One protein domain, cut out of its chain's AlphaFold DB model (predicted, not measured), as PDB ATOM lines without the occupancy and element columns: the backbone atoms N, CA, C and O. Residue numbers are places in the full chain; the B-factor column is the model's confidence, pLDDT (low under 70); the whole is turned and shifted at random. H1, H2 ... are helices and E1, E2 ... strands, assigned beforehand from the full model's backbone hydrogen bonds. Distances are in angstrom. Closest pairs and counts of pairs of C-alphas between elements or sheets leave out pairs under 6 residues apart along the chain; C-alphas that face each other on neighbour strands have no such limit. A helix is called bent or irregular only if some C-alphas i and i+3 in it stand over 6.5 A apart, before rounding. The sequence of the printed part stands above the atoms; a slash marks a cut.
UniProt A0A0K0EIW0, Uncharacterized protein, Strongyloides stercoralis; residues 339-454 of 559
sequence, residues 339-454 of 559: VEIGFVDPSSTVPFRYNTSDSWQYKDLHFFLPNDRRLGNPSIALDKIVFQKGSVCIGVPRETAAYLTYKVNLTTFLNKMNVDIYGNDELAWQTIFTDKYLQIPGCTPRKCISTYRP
ATOM      1  N   VAL A 339     146.465 156.783 137.342       98.30
ATOM      2  CA  VAL A 339     145.246 157.439 137.842       98.30
ATOM      3  C   VAL A 339     144.090 156.468 137.619       98.30
ATOM      4  O   VAL A 339     143.907 156.031 136.488       98.30
ATOM      5  N   GLU A 340     143.307 156.136 138.637       98.07
ATOM      6  CA  GLU A 340     142.116 155.291 138.524       98.07
ATOM      7  C   GLU A 340     140.865 156.171 138.646       98.07
ATOM      8  O   GLU A 340     140.578 156.745 139.692       98.07
ATOM      9  N   ILE A 341     140.139 156.327 137.544       98.02
ATOM     10  CA  ILE A 341     138.995 157.235 137.428       98.02
ATOM     11  C   ILE A 341     137.997 156.644 136.436       98.02
ATOM     12  O   ILE A 341     138.380 156.178 135.360       98.02
ATOM     13  N   GLY A 342     136.719 156.663 136.814       96.64
ATOM     14  CA  GLY A 342     135.620 156.188 135.981       96.64
ATOM     15  C   GLY A 342     135.013 157.329 135.176       96.64
ATOM     16  O   GLY A 342     134.826 158.423 135.714       96.64
ATOM     17  N   PHE A 343     134.672 157.058 133.917       96.21
ATOM     18  CA  PHE A 343     133.985 157.983 133.015       96.21
ATOM     19  C   PHE A 343     132.628 157.417 132.594       96.21
ATOM     20  O   PHE A 343     132.442 156.206 132.495       96.21
ATOM     21  N   VAL A 344     131.676 158.310 132.340       93.81
ATOM     22  CA  VAL A 344     130.339 157.992 131.826       93.81
ATOM     23  C   VAL A 344     130.061 158.895 130.631       93.81
ATOM     24  O   VAL A 344     130.538 160.030 130.602       93.81
ATOM     25  N   ASP A 345     129.295 158.405 129.657       91.40
ATOM     26  CA  ASP A 345     128.842 159.215 128.525       91.40
ATOM     27  C   ASP A 345     128.211 160.536 129.020       91.40
ATOM     28  O   ASP A 345     127.261 160.507 129.814       91.40
ATOM     29  N   PRO A 346     128.750 161.701 128.609       91.00
ATOM     30  CA  PRO A 346     128.269 162.988 129.090       91.00
ATOM     31  C   PRO A 346     126.894 163.374 128.523       91.00
ATOM     32  O   PRO A 346     126.209 164.199 129.133       91.00
ATOM     33  N   SER A 347     126.488 162.792 127.388       89.03
ATOM     34  CA  SER A 347     125.375 163.267 126.550       89.03
ATOM     35  C   SER A 347     124.049 163.460 127.302       89.03
ATOM     36  O   SER A 347     123.364 164.463 127.113       89.03
ATOM     37  N   SER A 348     123.712 162.532 128.200       84.46
ATOM     38  CA  SER A 348     122.400 162.461 128.850       84.46
ATOM     39  C   SER A 348     122.255 163.331 130.096       84.46
ATOM     40  O   SER A 348     121.139 163.576 130.544       84.46
ATOM     41  N   THR A 349     123.360 163.765 130.706       86.81
ATOM     42  CA  THR A 349     123.315 164.322 132.071       86.81
ATOM     43  C   THR A 349     124.139 165.580 132.268       86.81
ATOM     44  O   THR A 349     123.749 166.413 133.081       86.81
ATOM     45  N   VAL A 350     125.230 165.773 131.522       90.93
ATOM     46  CA  VAL A 350     126.057 166.983 131.641       90.93
ATOM     47  C   VAL A 350     125.259 168.280 131.451       90.93
ATOM     48  O   VAL A 350     125.442 169.168 132.281       90.93
ATOM     49  N   PRO A 351     124.344 168.414 130.463       89.67
ATOM     50  CA  PRO A 351     123.626 169.673 130.228       89.67
ATOM     51  C   PRO A 351     122.820 170.209 131.423       89.67
ATOM     52  O   PRO A 351     122.496 171.392 131.448       89.67
ATOM     53  N   PHE A 352     122.505 169.359 132.405       92.02
ATOM     54  CA  PHE A 352     121.651 169.689 133.551       92.02
ATOM     55  C   PHE A 352     122.413 169.769 134.881       92.02
ATOM     56  O   PHE A 352     121.791 169.884 135.933       92.02
ATOM     57  N   ARG A 353     123.748 169.650 134.856       94.58
ATOM     58  CA  ARG A 353     124.579 169.420 136.054       94.58
ATOM     59  C   ARG A 353     125.592 170.522 136.355       94.58
ATOM     60  O   ARG A 353     126.450 170.366 137.217       94.58
ATOM     61  N   TYR A 354     125.499 171.641 135.649       94.25
ATOM     62  CA  TYR A 354     126.293 172.836 135.906       94.25
ATOM     63  C   TYR A 354     125.493 174.081 135.514       94.25
ATOM     64  O   TYR A 354     124.536 174.001 134.743       94.25
ATOM     65  N   ASN A 355     125.884 175.246 136.035       94.30
ATOM     66  CA  ASN A 355     125.245 176.502 135.665       94.30
ATOM     67  C   ASN A 355     125.646 176.908 134.238       94.30
ATOM     68  O   ASN A 355     126.764 177.360 133.998       94.30
ATOM     69  N   THR A 356     124.738 176.769 133.277       92.31
ATOM     70  CA  THR A 356     124.992 177.115 131.868       92.31
ATOM     71  C   THR A 356     125.085 178.621 131.615       92.31
ATOM     72  O   THR A 356     125.653 179.019 130.600       92.31
ATOM     73  N   SER A 357     124.576 179.452 132.533       93.11
ATOM     74  CA  SER A 357     124.634 180.920 132.435       93.11
ATOM     75  C   SER A 357     125.998 181.490 132.833       93.11
ATOM     76  O   SER A 357     126.304 182.646 132.551       93.11
ATOM     77  N   ASP A 358     126.824 180.685 133.497       94.74
ATOM     78  CA  ASP A 358     128.163 181.069 133.908       94.74
ATOM     79  C   ASP A 358     129.157 181.071 132.739       94.74
ATOM     80  O   ASP A 358     129.104 180.225 131.843       94.74
ATOM     81  N   SER A 359     130.142 181.975 132.781       96.02
ATOM     82  CA  SER A 359     131.295 181.847 131.887       96.02
ATOM     83  C   SER A 359     132.201 180.701 132.337       96.02
ATOM     84  O   SER A 359     132.665 180.671 133.481       96.02
ATOM     85  N   TRP A 360     132.474 179.791 131.405       96.79
ATOM     86  CA  TRP A 360     133.365 178.639 131.559       96.79
ATOM     87  C   TRP A 360     134.595 178.751 130.644       96.79
ATOM     88  O   TRP A 360     135.137 177.745 130.184       96.79
ATOM     89  N   GLN A 361     135.009 179.985 130.336       96.99
ATOM     90  CA  GLN A 361     136.237 180.263 129.588       96.99
ATOM     91  C   GLN A 361     137.466 180.191 130.501       96.99
ATOM     92  O   GLN A 361     137.391 180.568 131.671       96.99
ATOM     93  N   TYR A 362     138.620 179.767 129.975       97.36
ATOM     94  CA  TYR A 362     139.842 179.628 130.791       97.36
ATOM     95  C   TYR A 362     140.266 180.936 131.465       97.36
ATOM     96  O   TYR A 362     140.713 180.899 132.612       97.36
ATOM     97  N   LYS A 363     140.094 182.083 130.790       95.45
ATOM     98  CA  LYS A 363     140.408 183.401 131.366       95.45
ATOM     99  C   LYS A 363     139.618 183.708 132.645       95.45
ATOM    100  O   LYS A 363     140.152 184.388 133.508       95.45
ATOM    101  N   ASP A 364     138.398 183.181 132.774       96.87
ATOM    102  CA  ASP A 364     137.493 183.458 133.899       96.87
ATOM    103  C   ASP A 364     137.616 182.406 135.014       96.87
ATOM    104  O   ASP A 364     137.162 182.618 136.138       96.87
ATOM    105  N   LEU A 365     138.218 181.251 134.708       97.69
ATOM    106  CA  LEU A 365     138.424 180.147 135.652       97.69
ATOM    107  C   LEU A 365     139.766 180.224 136.386       97.69
ATOM    108  O   LEU A 365     139.952 179.511 137.369       97.69
ATOM    109  N   HIS A 366     140.691 181.073 135.927       96.33
ATOM    110  CA  HIS A 366     141.981 181.345 136.574       96.33
ATOM    111  C   HIS A 366     142.811 180.089 136.907       96.33
ATOM    112  O   HIS A 366     143.501 180.049 137.923       96.33
ATOM    113  N   PHE A 367     142.764 179.062 136.050       97.70
ATOM    114  CA  PHE A 367     143.472 177.799 136.288       97.70
ATOM    115  C   PHE A 367     144.995 177.938 136.351       97.70
ATOM    116  O   PHE A 367     145.656 177.221 137.106       97.70
ATOM    117  N   PHE A 368     145.556 178.819 135.523       97.16
ATOM    118  CA  PHE A 368     146.996 178.954 135.345       97.16
ATOM    119  C   PHE A 368     147.582 179.948 136.347       97.16
ATOM    120  O   PHE A 368     147.071 181.053 136.521       97.16
ATOM    121  N   LEU A 369     148.675 179.547 136.998       95.42
ATOM    122  CA  LEU A 369     149.402 180.391 137.945       95.42
ATOM    123  C   LEU A 369     150.136 181.537 137.214       95.42
ATOM    124  O   LEU A 369     150.434 181.398 136.028       95.42
ATOM    125  N   PRO A 370     150.492 182.649 137.891       93.96
ATOM    126  CA  PRO A 370     151.087 183.828 137.243       93.96
ATOM    127  C   PRO A 370     152.355 183.573 136.409       93.96
ATOM    128  O   PRO A 370     152.617 184.291 135.451       93.96
ATOM    129  N   ASN A 371     153.148 182.558 136.759       92.00
ATOM    130  CA  ASN A 371     154.378 182.176 136.053       92.00
ATOM    131  C   ASN A 371     154.167 181.102 134.966       92.00
ATOM    132  O   ASN A 371     155.136 180.632 134.366       92.00
ATOM    133  N   ASP A 372     152.928 180.687 134.718       93.94
ATOM    134  CA  ASP A 372     152.593 179.679 133.721       93.94
ATOM    135  C   ASP A 372     152.467 180.308 132.327       93.94
ATOM    136  O   ASP A 372     151.663 181.209 132.091       93.94
ATOM    137  N   ARG A 373     153.231 179.792 131.358       93.03
ATOM    138  CA  ARG A 373     153.240 180.296 129.973       93.03
ATOM    139  C   ARG A 373     151.865 180.218 129.296       93.03
ATOM    140  O   ARG A 373     151.610 180.982 128.368       93.03
ATOM    141  N   ARG A 374     150.984 179.313 129.740       94.96
ATOM    142  CA  ARG A 374     149.622 179.149 129.202       94.96
ATOM    143  C   ARG A 374     148.727 180.346 129.523       94.96
ATOM    144  O   ARG A 374     147.829 180.633 128.735       94.96
ATOM    145  N   LEU A 375     148.999 181.071 130.614       93.39
ATOM    146  CA  LEU A 375     148.225 182.245 131.032       93.39
ATOM    147  C   LEU A 375     148.245 183.362 129.975       93.39
ATOM    148  O   LEU A 375     147.232 184.013 129.744       93.39
ATOM    149  N   GLY A 376     149.382 183.553 129.299       90.68
ATOM    150  CA  GLY A 376     149.557 184.578 128.267       90.68
ATOM    151  C   GLY A 376     149.091 184.176 126.865       90.68
ATOM    152  O   GLY A 376     149.309 184.940 125.931       90.68
ATOM    153  N   ASN A 377     148.501 182.988 126.676       95.28
ATOM    154  CA  ASN A 377     148.092 182.496 125.359       95.28
ATOM    155  C   ASN A 377     146.629 182.891 125.045       95.28
ATOM    156  O   ASN A 377     145.714 182.312 125.641       95.28
ATOM    157  N   PRO A 378     146.371 183.804 124.083       94.33
ATOM    158  CA  PRO A 378     145.016 184.278 123.788       94.33
ATOM    159  C   PRO A 378     144.068 183.175 123.306       94.33
ATOM    160  O   PRO A 378     142.885 183.184 123.646       94.33
ATOM    161  N   SER A 379     144.585 182.197 122.557       95.25
ATOM    162  CA  SER A 379     143.791 181.076 122.047       95.25
ATOM    163  C   SER A 379     143.313 180.161 123.173       95.25
ATOM    164  O   SER A 379     142.200 179.654 123.105       95.25
ATOM    165  N   ILE A 380     144.127 179.969 124.219       96.36
ATOM    166  CA  ILE A 380     143.718 179.210 125.411       96.36
ATOM    167  C   ILE A 380     142.718 180.030 126.228       96.36
ATOM    168  O   ILE A 380     141.679 179.509 126.619       96.36
ATOM    169  N   ALA A 381     143.005 181.314 126.456       95.56
ATOM    170  CA  ALA A 381     142.197 182.199 127.293       95.56
ATOM    171  C   ALA A 381     140.720 182.281 126.855       95.56
ATOM    172  O   ALA A 381     139.831 182.356 127.707       95.56
ATOM    173  N   LEU A 382     140.464 182.261 125.542       96.09
ATOM    174  CA  LEU A 382     139.123 182.349 124.950       96.09
ATOM    175  C   LEU A 382     138.409 180.999 124.794       96.09
ATOM    176  O   LEU A 382     137.187 180.993 124.596       96.09
ATOM    177  N   ASP A 383     139.132 179.880 124.880       96.79
ATOM    178  CA  ASP A 383     138.532 178.549 124.782       96.79
ATOM    179  C   ASP A 383     137.646 178.264 126.009       96.79
ATOM    180  O   ASP A 383     137.784 178.894 127.065       96.79
ATOM    181  N   LYS A 384     136.709 177.326 125.872       96.13
ATOM    182  CA  LYS A 384     135.819 176.894 126.959       96.13
ATOM    183  C   LYS A 384     136.218 175.511 127.443       96.13
ATOM    184  O   LYS A 384     136.571 174.647 126.639       96.13
ATOM    185  N   ILE A 385     136.107 175.276 128.749       96.46
ATOM    186  CA  ILE A 385     136.214 173.907 129.256       96.46
ATOM    187  C   ILE A 385     135.090 173.047 128.677       96.46
ATOM    188  O   ILE A 385     133.984 173.520 128.405       96.46
ATOM    189  N   VAL A 386     135.377 171.762 128.510       95.74
ATOM    190  CA  VAL A 386     134.400 170.780 128.044       95.74
ATOM    191  C   VAL A 386     134.135 169.806 129.176       95.74
ATOM    192  O   VAL A 386     135.008 169.013 129.540       95.74
ATOM    193  N   PHE A 387     132.922 169.887 129.715       96.66
ATOM    194  CA  PHE A 387     132.482 169.053 130.818       96.66
ATOM    195  C   PHE A 387     132.445 167.575 130.445       96.66
ATOM    196  O   PHE A 387     132.041 167.191 129.346       96.66
ATOM    197  N   GLN A 388     132.847 166.748 131.399       96.44
ATOM    198  CA  GLN A 388     132.820 165.298 131.304       96.44
ATOM    199  C   GLN A 388     132.266 164.737 132.612       96.44
ATOM    200  O   GLN A 388     132.575 165.260 133.676       96.44
ATOM    201  N   LYS A 389     131.475 163.665 132.531       96.08
ATOM    202  CA  LYS A 389     130.886 162.993 133.695       96.08
ATOM    203  C   LYS A 389     131.658 161.736 134.088       96.08
ATOM    204  O   LYS A 389     132.191 161.038 133.218       96.08
ATOM    205  N   GLY A 390     131.635 161.398 135.376       95.72
ATOM    206  CA  GLY A 390     131.984 160.070 135.867       95.72
ATOM    207  C   GLY A 390     131.813 159.888 137.374       95.72
ATOM    208  O   GLY A 390     130.957 160.507 137.992       95.72
ATOM    209  N   SER A 391     132.603 158.981 137.953       95.04
ATOM    210  CA  SER A 391     132.555 158.662 139.387       95.04
ATOM    211  C   SER A 391     133.357 159.662 140.224       95.04
ATOM    212  O   SER A 391     134.519 159.928 139.928       95.04
ATOM    213  N   VAL A 392     132.775 160.145 141.321       95.53
ATOM    214  CA  VAL A 392     133.432 161.073 142.263       95.53
ATOM    215  C   VAL A 392     134.595 160.451 143.037       95.53
ATOM    216  O   VAL A 392     135.501 161.167 143.462       95.53
ATOM    217  N   CYS A 393     134.585 159.129 143.219       97.16
ATOM    218  CA  CYS A 393     135.675 158.404 143.864       97.16
ATOM    219  C   CYS A 393     136.766 158.100 142.838       97.16
ATOM    220  O   CYS A 393     136.507 157.402 141.848       97.16
ATOM    221  N   ILE A 394     137.995 158.547 143.103       98.19
ATOM    222  CA  ILE A 394     139.165 158.345 142.232       98.19
ATOM    223  C   ILE A 394     140.384 157.858 143.027       98.19
ATOM    224  O   ILE A 394     140.452 158.027 144.244       98.19
ATOM    225  N   GLY A 395     141.355 157.285 142.326       98.63
ATOM    226  CA  GLY A 395     142.692 156.971 142.819       98.63
ATOM    227  C   GLY A 395     143.749 157.766 142.052       98.63
ATOM    228  O   GLY A 395     143.677 157.865 140.826       98.63
ATOM    229  N   VAL A 396     144.725 158.352 142.746       98.72
ATOM    230  CA  VAL A 396     145.774 159.174 142.125       98.72
ATOM    231  C   VAL A 396     147.155 158.925 142.742       98.72
ATOM    232  O   VAL A 396     147.279 158.844 143.965       98.72
ATOM    233  N   PRO A 397     148.226 158.879 141.929       98.51
ATOM    234  CA  PRO A 397     149.599 158.928 142.433       98.51
ATOM    235  C   PRO A 397     149.906 160.239 143.159       98.51
ATOM    236  O   PRO A 397     149.329 161.287 142.846       98.51
ATOM    237  N   ARG A 398     150.902 160.221 144.054       98.35
ATOM    238  CA  ARG A 398     151.335 161.425 144.786       98.35
ATOM    239  C   ARG A 398     151.702 162.595 143.877       98.35
ATOM    240  O   ARG A 398     151.316 163.729 144.154       98.35
ATOM    241  N   GLU A 399     152.402 162.333 142.773       97.80
ATOM    242  CA  GLU A 399     152.756 163.359 141.779       97.80
ATOM    243  C   GLU A 399     151.524 164.066 141.198       97.80
ATOM    244  O   GLU A 399     151.532 165.280 140.994       97.80
ATOM    245  N   THR A 400     150.438 163.321 140.994       98.49
ATOM    246  CA  THR A 400     149.193 163.834 140.421       98.49
ATOM    247  C   THR A 400     148.463 164.703 141.438       98.49
ATOM    248  O   THR A 400     148.064 165.821 141.113       98.49
ATOM    249  N   ALA A 401     148.353 164.251 142.690       98.50
ATOM    250  CA  ALA A 401     147.773 165.049 143.772       98.50
ATOM    251  C   ALA A 401     148.556 166.350 144.027       98.50
ATOM    252  O   ALA A 401     147.968 167.421 144.193       98.50
ATOM    253  N   ALA A 402     149.892 166.275 144.003       98.45
ATOM    254  CA  ALA A 402     150.756 167.444 144.132       98.45
ATOM    255  C   ALA A 402     150.553 168.423 142.966       98.45
ATOM    256  O   ALA A 402     150.491 169.632 143.185       98.45
ATOM    257  N   TYR A 403     150.398 167.922 141.736       98.24
ATOM    258  CA  TYR A 403     150.097 168.755 140.571       98.24
ATOM    259  C   TYR A 403     148.741 169.460 140.711       98.24
ATOM    260  O   TYR A 403     148.667 170.679 140.552       98.24
ATOM    261  N   LEU A 404     147.688 168.721 141.077       97.90
ATOM    262  CA  LEU A 404     146.339 169.259 141.300       97.90
ATOM    263  C   LEU A 404     146.294 170.331 142.395       97.90
ATOM    264  O   LEU A 404     145.457 171.226 142.337       97.90
ATOM    265  N   THR A 405     147.187 170.246 143.383       97.03
ATOM    266  CA  THR A 405     147.218 171.174 144.523       97.03
ATOM    267  C   THR A 405     148.120 172.384 144.288       97.03
ATOM    268  O   THR A 405     147.781 173.488 144.707       97.03
ATOM    269  N   TYR A 406     149.276 172.194 143.645       96.11
ATOM    270  CA  TYR A 406     150.331 173.215 143.584       96.11
ATOM    271  C   TYR A 406     150.622 173.755 142.182       96.11
ATOM    272  O   TYR A 406     151.330 174.753 142.065       96.11
ATOM    273  N   LYS A 407     150.161 173.094 141.112       96.13
ATOM    274  CA  LYS A 407     150.454 173.488 139.718       96.13
ATOM    275  C   LYS A 407     149.238 173.986 138.948       96.13
ATOM    276  O   LYS A 407     149.413 174.595 137.898       96.13
ATOM    277  N   VAL A 408     148.036 173.776 139.477       96.53
ATOM    278  CA  VAL A 408     146.782 174.289 138.919       96.53
ATOM    279  C   VAL A 408     145.977 174.930 140.038       96.53
ATOM    280  O   VAL A 408     145.841 174.356 141.115       96.53
ATOM    281  N   ASN A 409     145.422 176.111 139.783       97.30
ATOM    282  CA  ASN A 409     144.485 176.739 140.700       97.30
ATOM    283  C   ASN A 409     143.053 176.304 140.368       97.30
ATOM    284  O   ASN A 409     142.434 176.799 139.432       97.30
ATOM    285  N   LEU A 410     142.518 175.364 141.145       97.60
ATOM    286  CA  LEU A 410     141.159 174.850 140.955       97.60
ATOM    287  C   LEU A 410     140.090 175.648 141.721       97.60
ATOM    288  O   LEU A 410     138.909 175.337 141.602       97.60
ATOM    289  N   THR A 411     140.462 176.664 142.508       97.57
ATOM    290  CA  THR A 411     139.548 177.334 143.447       97.57
ATOM    291  C   THR A 411     138.333 177.954 142.760       97.57
ATOM    292  O   THR A 411     137.206 177.679 143.163       97.57
ATOM    293  N   THR A 412     138.533 178.760 141.712       97.74
ATOM    294  CA  THR A 412     137.415 179.408 141.007       97.74
ATOM    295  C   THR A 412     136.510 178.374 140.345       97.74
ATOM    296  O   THR A 412     135.297 178.437 140.516       97.74
ATOM    297  N   PHE A 413     137.085 177.381 139.662       97.94
ATOM    298  CA  PHE A 413     136.322 176.292 139.048       97.94
ATOM    299  C   PHE A 413     135.469 175.529 140.069       97.94
ATOM    300  O   PHE A 413     134.266 175.389 139.869       97.94
ATOM    301  N   LEU A 414     136.058 175.084 141.185       97.12
ATOM    302  CA  LEU A 414     135.335 174.320 142.205       97.12
ATOM    303  C   LEU A 414     134.249 175.150 142.895       97.12
ATOM    304  O   LEU A 414     133.170 174.625 143.149       97.12
ATOM    305  N   ASN A 415     134.487 176.440 143.141       96.41
ATOM    306  CA  ASN A 415     133.469 177.328 143.706       96.41
ATOM    307  C   ASN A 415     132.290 177.533 142.746       96.41
ATOM    308  O   ASN A 415     131.145 177.491 143.184       96.41
ATOM    309  N   LYS A 416     132.552 177.706 141.443       95.69
ATOM    310  CA  LYS A 416     131.495 177.811 140.422       95.69
ATOM    311  C   LYS A 416     130.733 176.503 140.226       95.69
ATOM    312  O   LYS A 416     129.538 176.522 139.956       95.69
ATOM    313  N   MET A 417     131.416 175.367 140.360       94.58
ATOM    314  CA  MET A 417     130.778 174.052 140.318       94.58
ATOM    315  C   MET A 417     129.908 173.790 141.546       94.58
ATOM    316  O   MET A 417     128.909 173.090 141.429       94.58
ATOM    317  N   ASN A 418     130.252 174.365 142.700       94.51
ATOM    318  CA  ASN A 418     129.578 174.160 143.980       94.51
ATOM    319  C   ASN A 418     128.271 174.965 144.123       94.51
ATOM    320  O   ASN A 418     128.095 175.760 145.047       94.51
ATOM    321  N   VAL A 419     127.354 174.747 143.189       89.68
ATOM    322  CA  VAL A 419     125.989 175.287 143.174       89.68
ATOM    323  C   VAL A 419     124.979 174.218 143.595       89.68
ATOM    324  O   VAL A 419     125.298 173.033 143.589       89.68
ATOM    325  N   ASP A 420     123.757 174.613 143.956       91.43
ATOM    326  CA  ASP A 420     122.672 173.688 144.324       91.43
ATOM    327  C   ASP A 420     122.047 173.018 143.085       91.43
ATOM    328  O   ASP A 420     120.883 173.210 142.746       91.43
ATOM    329  N   ILE A 421     122.880 172.283 142.344       94.19
ATOM    330  CA  ILE A 421     122.503 171.502 141.168       94.19
ATOM    331  C   ILE A 421     122.944 170.062 141.413       94.19
ATOM    332  O   ILE A 421     124.129 169.788 141.600       94.19
ATOM    333  N   TYR A 422     121.983 169.142 141.385       93.64
ATOM    334  CA  TYR A 422     122.205 167.729 141.673       93.64
ATOM    335  C   TYR A 422     123.235 167.080 140.732       93.64
ATOM    336  O   TYR A 422     123.082 167.124 139.512       93.64
ATOM    337  N   GLY A 423     124.236 166.403 141.298       93.34
ATOM    338  CA  GLY A 423     125.250 165.632 140.574       93.34
ATOM    339  C   GLY A 423     126.320 166.484 139.890       93.34
ATOM    340  O   GLY A 423     126.901 166.037 138.894       93.34
ATOM    341  N   ASN A 424     126.543 167.711 140.371       94.74
ATOM    342  CA  ASN A 424     127.597 168.619 139.905       94.74
ATOM    343  C   ASN A 424     129.015 168.095 140.198       94.74
ATOM    344  O   ASN A 424     129.932 168.269 139.395       94.74
ATOM    345  N   ASP A 425     129.195 167.420 141.328       95.85
ATOM    346  CA  ASP A 425     130.435 166.793 141.773       95.85
ATOM    347  C   ASP A 425     130.920 165.701 140.814       95.85
ATOM    348  O   ASP A 425     132.115 165.630 140.515       95.85
ATOM    349  N   GLU A 426     129.994 164.927 140.245       96.01
ATOM    350  CA  GLU A 426     130.254 163.916 139.208       96.01
ATOM    351  C   GLU A 426     130.820 164.498 137.896       96.01
ATOM    352  O   GLU A 426     131.174 163.734 136.994       96.01
ATOM    353  N   LEU A 427     130.897 165.828 137.752       96.69
ATOM    354  CA  LEU A 427     131.527 166.478 136.601       96.69
ATOM    355  C   LEU A 427     132.955 166.961 136.869       96.69
ATOM    356  O   LEU A 427     133.705 167.208 135.923       96.69
ATOM    357  N   ALA A 428     133.350 167.153 138.128       96.65
ATOM    358  CA  ALA A 428     134.545 167.932 138.446       96.65
ATOM    359  C   ALA A 428     135.840 167.227 138.020       96.65
ATOM    360  O   ALA A 428     136.566 167.724 137.152       96.65
ATOM    361  N   TRP A 429     136.128 166.057 138.598       97.60
ATOM    362  CA  TRP A 429     137.378 165.344 138.325       97.60
ATOM    363  C   TRP A 429     137.501 164.952 136.867       97.60
ATOM    364  O   TRP A 429     138.545 165.156 136.257       97.60
ATOM    365  N   GLN A 430     136.433 164.434 136.275       97.28
ATOM    366  CA  GLN A 430     136.460 163.968 134.899       97.28
ATOM    367  C   GLN A 430     136.712 165.105 133.913       97.28
ATOM    368  O   GLN A 430     137.449 164.913 132.944       97.28
ATOM    369  N   THR A 431     136.161 166.291 134.174       97.38
ATOM    370  CA  THR A 431     136.459 167.488 133.379       97.38
ATOM    371  C   THR A 431     137.939 167.849 133.490       97.38
ATOM    372  O   THR A 431     138.605 167.998 132.470       97.38
ATOM    373  N   ILE A 432     138.485 167.880 134.710       97.91
ATOM    374  CA  ILE A 432     139.895 168.210 134.970       97.91
ATOM    375  C   ILE A 432     140.856 167.190 134.325       97.91
ATOM    376  O   ILE A 432     141.823 167.572 133.666       97.91
ATOM    377  N   PHE A 433     140.585 165.890 134.462       97.83
ATOM    378  CA  PHE A 433     141.444 164.802 133.969       97.83
ATOM    379  C   PHE A 433     141.346 164.542 132.460       97.83
ATOM    380  O   PHE A 433     142.104 163.723 131.936       97.83
ATOM    381  N   THR A 434     140.433 165.212 131.756       96.75
ATOM    382  CA  THR A 434     140.289 165.119 130.289       96.75
ATOM    383  C   THR A 434     140.592 166.437 129.587       96.75
ATOM    384  O   THR A 434     140.482 166.548 128.360       96.75
ATOM    385  N   ASP A 435     140.990 167.445 130.359       97.03
ATOM    386  CA  ASP A 435     141.317 168.764 129.866       97.03
ATOM    387  C   ASP A 435     142.668 168.783 129.135       97.03
ATOM    388  O   ASP A 435     143.713 168.414 129.677       97.03
ATOM    389  N   LYS A 436     142.646 169.246 127.882       93.75
ATOM    390  CA  LYS A 436     143.823 169.289 127.003       93.75
ATOM    391  C   LYS A 436     144.863 170.331 127.428       93.75
ATOM    392  O   LYS A 436     146.032 170.184 127.076       93.75
ATOM    393  N   TYR A 437     144.456 171.381 128.142       96.02
ATOM    394  CA  TYR A 437     145.343 172.474 128.531       96.02
ATOM    395  C   TYR A 437     145.840 172.347 129.959       96.02
ATOM    396  O   TYR A 437     146.967 172.772 130.206       96.02
ATOM    397  N   LEU A 438     145.074 171.749 130.878       96.27
ATOM    398  CA  LEU A 438     145.537 171.529 132.254       96.27
ATOM    399  C   LEU A 438     146.703 170.540 132.320       96.27
ATOM    400  O   LEU A 438     147.598 170.743 133.135       96.27
ATOM    401  N   GLN A 439     146.737 169.538 131.430       90.58
ATOM    402  CA  GLN A 439     147.833 168.562 131.322       90.58
ATOM    403  C   GLN A 439     148.134 167.850 132.652       90.58
ATOM    404  O   GLN A 439     149.290 167.679 133.041       90.58
ATOM    405  N   ILE A 440     147.084 167.444 133.370       96.83
ATOM    406  CA  ILE A 440     147.226 166.721 134.635       96.83
ATOM    407  C   ILE A 440     148.005 165.412 134.398       96.83
ATOM    408  O   ILE A 440     147.663 164.668 133.471       96.83
ATOM    409  N   PRO A 441     149.028 165.085 135.211       96.30
ATOM    410  CA  PRO A 441     149.718 163.803 135.121       96.30
ATOM    411  C   PRO A 441     148.727 162.633 135.204       96.30
ATOM    412  O   PRO A 441     147.828 162.622 136.042       96.30
ATOM    413  N   GLY A 442     148.848 161.667 134.291       95.41
ATOM    414  CA  GLY A 442     147.913 160.540 134.199       95.41
ATOM    415  C   GLY A 442     146.545 160.861 133.572       95.41
ATOM    416  O   GLY A 442     145.655 160.008 133.610       95.41
ATOM    417  N   CYS A 443     146.366 162.047 132.976       95.60
ATOM    418  CA  CYS A 443     145.158 162.406 132.225       95.60
ATOM    419  C   CYS A 443     144.857 161.438 131.071       95.60
ATOM    420  O   CYS A 443     145.725 160.722 130.566       95.60
ATOM    421  N   THR A 444     143.595 161.427 130.645       95.87
ATOM    422  CA  THR A 444     143.138 160.658 129.480       95.87
ATOM    423  C   THR A 444     142.632 161.633 128.417       95.87
ATOM    424  O   THR A 444     141.711 162.398 128.706       95.87
ATOM    425  N   PRO A 445     143.180 161.632 127.186       95.23
ATOM    426  CA  PRO A 445     142.639 162.461 126.114       95.23
ATOM    427  C   PRO A 445     141.156 162.155 125.897       95.23
ATOM    428  O   PRO A 445     140.789 160.993 125.732       95.23
ATOM    429  N   ARG A 446     140.305 163.189 125.847       94.25
ATOM    430  CA  ARG A 446     138.840 163.022 125.797       94.25
ATOM    431  C   ARG A 446     138.365 162.070 124.696       94.25
ATOM    432  O   ARG A 446     137.544 161.196 124.945       94.25
ATOM    433  N   LYS A 447     138.933 162.191 123.493       95.01
ATOM    434  CA  LYS A 447     138.589 161.327 122.350       95.01
ATOM    435  C   LYS A 447     138.984 159.853 122.528       95.01
ATOM    436  O   LYS A 447     138.503 159.018 121.779       95.01
ATOM    437  N   CYS A 448     139.852 159.544 123.491       96.52
ATOM    438  CA  CYS A 448     140.340 158.196 123.774       96.52
ATOM    439  C   CYS A 448     139.741 157.593 125.054       96.52
ATOM    440  O   CYS A 448     140.177 156.520 125.467       96.52
ATOM    441  N   ILE A 449     138.767 158.251 125.702       96.42
ATOM    442  CA  ILE A 449     138.135 157.744 126.935       96.42
ATOM    443  C   ILE A 449     137.530 156.359 126.704       96.42
ATOM    444  O   ILE A 449     137.812 155.449 127.472       96.42
ATOM    445  N   SER A 450     136.756 156.170 125.633       95.50
ATOM    446  CA  SER A 450     136.130 154.878 125.323       95.50
ATOM    447  C   SER A 450     137.144 153.757 125.099       95.50
ATOM    448  O   SER A 450     136.821 152.597 125.315       95.50
ATOM    449  N   THR A 451     138.367 154.096 124.684       96.88
ATOM    450  CA  THR A 451     139.428 153.118 124.439       96.88
ATOM    451  C   THR A 451     140.227 152.811 125.699       96.88
ATOM    452  O   THR A 451     140.423 151.648 126.025       96.88
ATOM    453  N   TYR A 452     140.686 153.837 126.421       97.45
ATOM    454  CA  TYR A 452     141.571 153.661 127.580       97.45
ATOM    455  C   TYR A 452     140.844 153.506 128.911       97.45
ATOM    456  O   TYR A 452     141.455 153.092 129.894       97.45
ATOM    457  N   ARG A 453     139.575 153.903 128.976       96.84
ATOM    458  CA  ARG A 453     138.767 153.965 130.199       96.84
ATOM    459  C   ARG A 453     137.325 153.502 129.957       96.84
ATOM    460  O   ARG A 453     136.394 154.212 130.356       96.84
ATOM    461  N   PRO A 454     137.107 152.367 129.271       95.49
ATOM    462  CA  PRO A 454     135.758 151.853 129.108       95.49
ATOM    463  C   PRO A 454     135.135 151.564 130.484       95.49
ATOM    464  O   PRO A 454     135.827 151.287 131.467       95.49
TER     465      PRO A 454
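Overview. This is residues 339 to 454 of the 559 residues of an uncharacterized protein of Strongyloides stercoralis (UniProt A0A0K0EIW0). The model is a compact body of short helices and long winding loops, with H6 near its middle. H1, H2 and H3 form a small cluster at one side, E1 and H4 follow each other with no residue between them and make a corner at another, H7 lies out at a third, and residues 339 to 361 wind along the outside with no named element. The printed part has 116 residues, with seven named helices and one named strand in the order H1 H2 H3 E1 H4 H5 H6 H7; its class is mostly helix, though under half of the residues are in named elements. It is compact, with a radius of gyration of the C-alphas of 13.7 A, and rounded, with spans of 35 by 34 by 23 A.

Along the chain. The printed part begins with C-alpha 339 at (145.246, 157.439, 137.842). H1 is residues 362 to 365, beginning with C-alpha 362 at (139.842, 179.628, 130.791). H2 is residues 373 to 376 and H3 residues 378 to 382. E1, residues 394 to 397, is 10.5 A long, and H4, residues 398 to 406, is 11.9 A. H5, residues 411 to 417, is 9.9 A long, and H6, residues 425 to 433, is 13.6 A. H7, residues 446 to 452, is 9.9 A long and ends with C-alpha 452 at (141.571, 153.661, 127.580). H6 and H7 are irregular: C-alphas 426 and 429 are 7.3 A apart, and C-alphas 447 and 450 are 7.5 A apart.

Arrangement. Residues 343 to 344 pair with residues 389 to 390, antiparallel. H1 and H3 touch, their closest C-alphas, those of Lys 363 and Ala 381, being 4.6 A apart. H2 and H3 are close but not clearly touching, with the C-alphas of Arg 374 and Ile 380 closest at 7.0 A. H1 and H5 are also close but not clearly touching, with the C-alphas of Leu 365 and Thr 412 closest at 5.5 A. E1 pairs with no named strand and meets H4 only through their link. H4 touches no helix. H5 and H6 only just touch, with 3 pairs of C-alphas within 8 A, the closest being those of Met 417 and Asp 425 at 7.4 A; they run opposite ways at a steep tilt of 46 degrees. E1 and H6 are only just apart, at 8.2 A. H7 touches no helix. Every O i to N i+4 pair is within hydrogen-bond range in H3, H4 and H5, against 3 of 5 in H6 and 1 of 3 in H7, where 3 of 4 O i to N i+3 pairs are; H1 and H2 are too short for an O i to N i+4 pair.

Size, cuts and confidence. The two C-alphas farthest apart, those of Ser 348 and Asn 371, are 38.3 A apart. The links H3 to E1 and H6 to H7 are long, with 11 and 12 residues. The printed part has no cut, its mean pLDDT is 95.5, and no printed residue is under 70.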